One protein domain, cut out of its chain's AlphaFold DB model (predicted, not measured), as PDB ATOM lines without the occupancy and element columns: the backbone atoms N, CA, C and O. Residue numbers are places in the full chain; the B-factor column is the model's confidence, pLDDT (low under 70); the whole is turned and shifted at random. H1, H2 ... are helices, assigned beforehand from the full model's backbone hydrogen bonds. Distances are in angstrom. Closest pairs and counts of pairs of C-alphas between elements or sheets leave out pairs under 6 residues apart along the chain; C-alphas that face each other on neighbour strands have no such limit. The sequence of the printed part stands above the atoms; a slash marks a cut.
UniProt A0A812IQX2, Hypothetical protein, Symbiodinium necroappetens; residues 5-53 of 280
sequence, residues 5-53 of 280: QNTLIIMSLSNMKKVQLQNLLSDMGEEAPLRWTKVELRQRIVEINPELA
ATOM      1  N   GLN A   5      24.236 -20.069  -2.516       43.94
ATOM      2  CA  GLN A   5      25.336 -19.106  -2.669       43.94
ATOM      3  C   GLN A   5      25.419 -18.144  -1.471       43.94
ATOM      4  O   GLN A   5      26.507 -17.748  -1.065       43.94
ATOM      5  N   ASN A   6      24.284 -17.858  -0.821       41.53
ATOM      6  CA  ASN A   6      24.220 -16.937   0.315       41.53
ATOM      7  C   ASN A   6      24.721 -17.527   1.646       41.53
ATOM      8  O   ASN A   6      25.006 -16.778   2.578       41.53
ATOM      9  N   THR A   7      24.841 -18.854   1.775       45.09
ATOM     10  CA  THR A   7      25.304 -19.483   3.030       45.09
ATOM     11  C   THR A   7      26.830 -19.601   3.100       45.09
ATOM     12  O   THR A   7      27.401 -19.630   4.191       45.09
ATOM     13  N   LEU A   8      27.505 -19.620   1.946       50.16
ATOM     14  CA  LEU A   8      28.965 -19.729   1.845       50.16
ATOM     15  C   LEU A   8      29.689 -18.436   2.241       50.16
ATOM     16  O   LEU A   8      30.794 -18.494   2.769       50.16
ATOM     17  N   ILE A   9      29.030 -17.284   2.094       51.78
ATOM     18  CA  ILE A   9      29.590 -15.953   2.392       51.78
ATOM     19  C   ILE A   9      29.856 -15.757   3.901       51.78
ATOM     20  O   ILE A   9      30.678 -14.934   4.299       51.78
ATOM     21  N   ILE A  10      29.218 -16.543   4.777       52.16
ATOM     22  CA  ILE A  10      29.332 -16.364   6.236       52.16
ATOM     23  C   ILE A  10      30.471 -17.217   6.840       52.16
ATOM     24  O   ILE A  10      31.061 -16.848   7.866       52.16
ATOM     25  N   MET A  11      30.846 -18.336   6.206       63.09
ATOM     26  CA  MET A  11      31.833 -19.275   6.749       63.09
ATOM     27  C   MET A  11      33.242 -19.053   6.190       63.09
ATOM     28  O   MET A  11      33.489 -19.085   4.996       63.09
ATOM     29  N   SER A  12      34.205 -18.887   7.097       78.19
ATOM     30  CA  SER A  12      35.633 -18.843   6.767       78.19
ATOM     31  C   SER A  12      36.116 -20.221   6.275       78.19
ATOM     32  O   SER A  12      36.010 -21.209   7.011       78.19
ATOM     33  N   LEU A  13      36.680 -20.284   5.059       82.12
ATOM     34  CA  LEU A  13      37.334 -21.467   4.468       82.12
ATOM     35  C   LEU A  13      38.370 -22.118   5.415       82.12
ATOM     36  O   LEU A  13      38.572 -23.341   5.404       82.12
ATOM     37  N   SER A  14      39.014 -21.336   6.288       81.50
ATOM     38  CA  SER A  14      39.963 -21.792   7.305       81.50
ATOM     39  C   SER A  14      39.319 -22.757   8.310       81.50
ATOM     40  O   SER A  14      39.946 -23.726   8.759       81.50
ATOM     41  N   ASN A  15      38.029 -22.590   8.577       83.25
ATOM     42  CA  ASN A  15      37.309 -23.365   9.578       83.25
ATOM     43  C   ASN A  15      36.541 -24.559   8.987       83.25
ATOM     44  O   ASN A  15      36.251 -25.507   9.715       83.25
ATOM     45  N   MET A  16      36.294 -24.590   7.673       85.75
ATOM     46  CA  MET A  16      35.600 -25.705   7.003       85.75
ATOM     47  C   MET A  16      36.389 -27.017   7.090       85.75
ATOM     48  O   MET A  16      37.615 -27.001   7.084       85.75
ATOM     49  N   LYS A  17      35.729 -28.176   7.173       90.62
ATOM     50  CA  LYS A  17      36.378 -29.504   7.143       90.62
ATOM     51  C   LYS A  17      36.788 -29.882   5.712       90.62
ATOM     52  O   LYS A  17      36.191 -29.402   4.757       90.62
ATOM     53  N   LYS A  18      37.765 -30.791   5.553       90.94
ATOM     54  CA  LYS A  18      38.257 -31.259   4.235       90.94
ATOM     55  C   LYS A  18      37.117 -31.700   3.305       90.94
ATOM     56  O   LYS A  18      37.060 -31.247   2.172       90.94
ATOM     57  N   VAL A  19      36.182 -32.498   3.824       90.25
ATOM     58  CA  VAL A  19      35.010 -32.984   3.074       90.25
ATOM     59  C   VAL A  19      34.112 -31.835   2.610       90.25
ATOM     60  O   VAL A  19      33.624 -31.849   1.492       90.25
ATOM     61  N   GLN A  20      33.937 -30.796   3.429       89.62
ATOM     62  CA  GLN A  20      33.119 -29.640   3.048       89.62
ATOM     63  C   GLN A  20      33.782 -28.819   1.935       89.62
ATOM     64  O   GLN A  20      33.086 -28.312   1.068       89.62
ATOM     65  N   LEU A  21      35.116 -28.713   1.939       89.44
ATOM     66  CA  LEU A  21      35.868 -28.062   0.861       89.44
ATOM     67  C   LEU A  21      35.826 -28.881  -0.439       89.44
ATOM     68  O   LEU A  21      35.765 -28.305  -1.517       89.44
ATOM     69  N   GLN A  22      35.836 -30.213  -0.341       91.06
ATOM     70  CA  GLN A  22      35.660 -31.100  -1.495       91.06
ATOM     71  C   GLN A  22      34.260 -30.958  -2.092       91.06
ATOM     72  O   GLN A  22      34.151 -30.732  -3.289       91.06
ATOM     73  N   ASN A  23      33.217 -30.995  -1.258       89.12
ATOM     74  CA  ASN A  23      31.840 -30.787  -1.708       89.12
ATOM     75  C   ASN A  23      31.669 -29.412  -2.358       89.12
ATOM     76  O   ASN A  23      31.045 -29.316  -3.402       89.12
ATOM     77  N   LEU A  24      32.285 -28.370  -1.791       87.06
ATOM     78  CA  LEU A  24      32.251 -27.031  -2.372       87.06
ATOM     79  C   LEU A  24      32.899 -26.984  -3.765       87.06
ATOM     80  O   LEU A  24      32.370 -26.333  -4.656       87.06
ATOM     81  N   LEU A  25      34.021 -27.681  -3.977       89.44
ATOM     82  CA  LEU A  25      34.622 -27.815  -5.311       89.44
ATOM     83  C   LEU A  25      33.718 -28.594  -6.267       89.44
ATOM     84  O   LEU A  25      33.541 -28.170  -7.407       89.44
ATOM     85  N   SER A  26      33.090 -29.669  -5.789       89.50
ATOM     86  CA  SER A  26      32.142 -30.460  -6.579       89.50
ATOM     87  C   SER A  26      30.907 -29.653  -6.984       89.50
ATOM     88  O   SER A  26      30.494 -29.726  -8.138       89.50
ATOM     89  N   ASP A  27      30.375 -28.817  -6.089       86.56
ATOM     90  CA  ASP A  27      29.271 -27.892  -6.373       86.56
ATOM     91  C   ASP A  27      29.666 -26.826  -7.415       86.56
ATOM     92  O   ASP A  27      28.819 -26.347  -8.170       86.56
ATOM     93  N   MET A  28      30.955 -26.474  -7.492       83.56
ATOM     94  CA  MET A  28      31.526 -25.588  -8.517       83.56
ATOM     95  C   MET A  28      31.904 -26.321  -9.819       83.56
ATOM     96  O   MET A  28      32.406 -25.691 -10.746       83.56
ATOM     97  N   GLY A  29      31.644 -27.630  -9.913       85.06
ATOM     98  CA  GLY A  29      31.888 -28.434 -11.111       85.06
ATOM     99  C   GLY A  29      33.294 -29.031 -11.224       85.06
ATOM    100  O   GLY A  29      33.639 -29.538 -12.289       85.06
ATOM    101  N   GLU A  30      34.099 -29.008 -10.156       84.88
ATOM    102  CA  GLU A  30      35.418 -29.651 -10.116       84.88
ATOM    103  C   GLU A  30      35.461 -30.842  -9.151       84.88
ATOM    104  O   GLU A  30      35.085 -30.753  -7.980       84.88
ATOM    105  N   GLU A  31      35.994 -31.974  -9.614       85.94
ATOM    106  CA  GLU A  31      36.227 -33.137  -8.760       85.94
ATOM    107  C   GLU A  31      37.646 -33.103  -8.184       85.94
ATOM    108  O   GLU A  31      38.644 -33.321  -8.874       85.94
ATOM    109  N   ALA A  32      37.745 -32.809  -6.888       85.00
ATOM    110  CA  ALA A  32      39.029 -32.702  -6.215       85.00
ATOM    111  C   ALA A  32      39.608 -34.089  -5.860       85.00
ATOM    112  O   ALA A  32      38.946 -34.873  -5.173       85.00
ATOM    113  N   PRO A  33      40.874 -34.388  -6.210       88.25
ATOM    114  CA  PRO A  33      41.528 -35.638  -5.832       88.25
ATOM    115  C   PRO A  33      41.512 -35.904  -4.319       88.25
ATOM    116  O   PRO A  33      41.804 -35.021  -3.510       88.25
ATOM    117  N   LEU A  34      41.298 -37.162  -3.910       83.88
ATOM    118  CA  LEU A  34      41.294 -37.554  -2.488       83.88
ATOM    119  C   LEU A  34      42.600 -37.212  -1.754       83.88
ATOM    120  O   LEU A  34      42.582 -36.938  -0.549       83.88
ATOM    121  N   ARG A  35      43.730 -37.221  -2.470       90.19
ATOM    122  CA  ARG A  35      45.054 -36.904  -1.917       90.19
ATOM    123  C   ARG A  35      45.237 -35.426  -1.582       90.19
ATOM    124  O   ARG A  35      46.144 -35.115  -0.818       90.19
ATOM    125  N   TRP A  36      44.390 -34.538  -2.107       91.81
ATOM    126  CA  TRP A  36      44.516 -33.114  -1.828       91.81
ATOM    127  C   TRP A  36      44.323 -32.829  -0.345       91.81
ATOM    128  O   TRP A  36      43.410 -33.315   0.331       91.81
ATOM    129  N   THR A  37      45.237 -32.039   0.175       92.88
ATOM    130  CA  THR A  37      45.224 -31.517   1.525       92.88
ATOM    131  C   THR A  37      44.193 -30.400   1.644       92.88
ATOM    132  O   THR A  37      43.719 -29.815   0.672       92.88
ATOM    133  N   LYS A  38      43.850 -30.063   2.887       91.62
ATOM    134  CA  LYS A  38      42.951 -28.946   3.196       91.62
ATOM    135  C   LYS A  38      43.439 -27.619   2.596       91.62
ATOM    136  O   LYS A  38      42.622 -26.773   2.263       91.62
ATOM    137  N   VAL A  39      44.756 -27.438   2.496       91.31
ATOM    138  CA  VAL A  39      45.383 -26.222   1.964       91.31
ATOM    139  C   VAL A  39      45.206 -26.147   0.450       91.31
ATOM    140  O   VAL A  39      44.741 -25.125  -0.038       91.31
ATOM    141  N   GLU A  40      45.480 -27.240  -0.265       91.69
ATOM    142  CA  GLU A  40      45.316 -27.315  -1.725       91.69
ATOM    143  C   GLU A  40      43.853 -27.119  -2.144       91.69
ATOM    144  O   GLU A  40      43.574 -26.366  -3.070       91.69
ATOM    145  N   LEU A  41      42.903 -27.708  -1.405       92.25
ATOM    146  CA  LEU A  41      41.471 -27.514  -1.659       92.25
ATOM    147  C   LEU A  41      41.056 -26.044  -1.510       92.25
ATOM    148  O   LEU A  41      40.351 -25.517  -2.362       92.25
ATOM    149  N   ARG A  42      41.504 -25.362  -0.446       89.75
ATOM    150  CA  ARG A  42      41.220 -23.928  -0.256       89.75
ATOM    151  C   ARG A  42      41.836 -23.080  -1.352       89.75
ATOM    152  O   ARG A  42      41.169 -22.186  -1.851       89.75
ATOM    153  N   GLN A  43      43.088 -23.363  -1.701       90.19
ATOM    154  CA  GLN A  43      43.784 -22.658  -2.766       90.19
ATOM    155  C   GLN A  43      42.997 -22.770  -4.075       90.19
ATOM    156  O   GLN A  43      42.726 -21.752  -4.703       90.19
ATOM    157  N   ARG A  44      42.525 -23.975  -4.422       92.12
ATOM    158  CA  ARG A  44      41.721 -24.180  -5.629       92.12
ATOM    159  C   ARG A  44      40.376 -23.453  -5.584       92.12
ATOM    160  O   ARG A  44      39.980 -22.851  -6.575       92.12
ATOM    161  N   ILE A  45      39.699 -23.456  -4.434       89.81
ATOM    162  CA  ILE A  45      38.449 -22.700  -4.244       89.81
ATOM    163  C   ILE A  45      38.672 -21.202  -4.492       89.81
ATOM    164  O   ILE A  45      37.849 -20.572  -5.148       89.81
ATOM    165  N   VAL A  46      39.789 -20.647  -4.011       89.75
ATOM    166  CA  VAL A  46      40.143 -19.234  -4.213       89.75
ATOM    167  C   VAL A  46      40.525 -18.936  -5.667       89.75
ATOM    168  O   VAL A  46      40.196 -17.867  -6.169       89.75
ATOM    169  N   GLU A  47      41.181 -19.862  -6.368       89.31
ATOM    170  CA  GLU A  47      41.489 -19.707  -7.799       89.31
ATOM    171  C   GLU A  47      40.229 -19.666  -8.672       89.31
ATOM    172  O   GLU A  47      40.172 -18.894  -9.626       89.31
ATOM    173  N   ILE A  48      39.227 -20.490  -8.351       88.44
ATOM    174  CA  ILE A  48      37.950 -20.544  -9.077       88.44
ATOM    175  C   ILE A  48      37.062 -19.357  -8.705       88.44
ATOM    176  O   ILE A  48      36.401 -18.778  -9.565       88.44
ATOM    177  N   ASN A  49      37.034 -19.001  -7.421       85.50
ATOM    178  CA  ASN A  49      36.214 -17.919  -6.908       85.50
ATOM    179  C   ASN A  49      37.052 -16.987  -6.012       85.50
ATOM    180  O   ASN A  49      37.129 -17.195  -4.795       85.50
ATOM    181  N   PRO A  50      37.675 -15.945  -6.597       83.38
ATOM    182  CA  PRO A  50      38.571 -15.054  -5.865       83.38
ATOM    183  C   PRO A  50      37.858 -14.238  -4.778       83.38
ATOM    184  O   PRO A  50      38.513 -13.793  -3.839       83.38
ATOM    185  N   GLU A  51      36.531 -14.082  -4.831       79.12
ATOM    186  CA  GLU A  51      35.763 -13.413  -3.768       79.12
ATOM    187  C   GLU A  51      35.729 -14.219  -2.462       79.12
ATOM    188  O   GLU A  51      35.600 -13.650  -1.377       79.12
ATOM    189  N   LEU A  52      35.903 -15.544  -2.543       77.38
ATOM    190  CA  LEU A  52      36.007 -16.417  -1.373       77.38
ATOM    191  C   LEU A  52      37.403 -16.382  -0.735       77.38
ATOM    192  O   LEU A  52      37.633 -17.073   0.263       77.38
ATOM    193  N   ALA A  53      38.335 -15.591  -1.279       77.38
ATOM    194  CA  ALA A  53      39.630 -15.365  -0.659       77.38
ATOM    195  C   ALA A  53      39.449 -14.885   0.784       77.38
ATOM    196  O   ALA A  53      38.824 -13.859   1.078       77.38
TER     197      ALA A  53
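This is residues 5 to 53 of the 280 residues of the protein "Hypothetical protein" of Symbiodinium necroappetens (UniProt A0A812IQX2). Two helices, H2 and H3, lie side by side and run the same way, and the link between them, residues 28 to 37, folds back from the last end of H2 to the first end of H3. A third helix, the four-residue H1, sits away from this pair at the beginning of the printed part. The printed part has 49 residues, with three named helices in the order H1, H2, H3 and no named strand; the class is all helix, with 25 residues in the named helices. The whole is compact, with a radius of gyration of the C-alphas of 9.8 A and spans of 28 by 21 by 15 A.

Start with H1, residues 5 to 8, which is apart from H2, residues 18 to 27, and from H3, residues 38 to 48. Look next at Lys 18 and Lys 38, where H2 and H3 touch: their C-alphas, the closest of the two helices, are 5.3 A apart. The two run the same way at a shallow tilt of 23 degrees, with 10.0 A from centre to centre. In H2 and H3 every O i to N i+4 pair is within hydrogen-bond range; H1 is too short for such a pair.

Find C-alpha 5 at (25.336, -19.106, -2.669), where H1 begins; it ends at Leu 8. Go on to C-alpha 18 at (38.257, -31.259, 4.235); from there H2 runs 14.3 A to Asp 27. H3 runs 15.7 A from Lys 38 to C-alpha 48 at (37.950, -20.544, -9.077).

The C-alphas of Asn 6 and Arg 35, the two farthest apart, are 28.9 A from each other. The printed part has no cut, and both links, H1 to H2 and H2 to H3, are short. Check the B-factor column at residues 5 to 11: these are under 70, while the mean pLDDT of the printed part is 81.9.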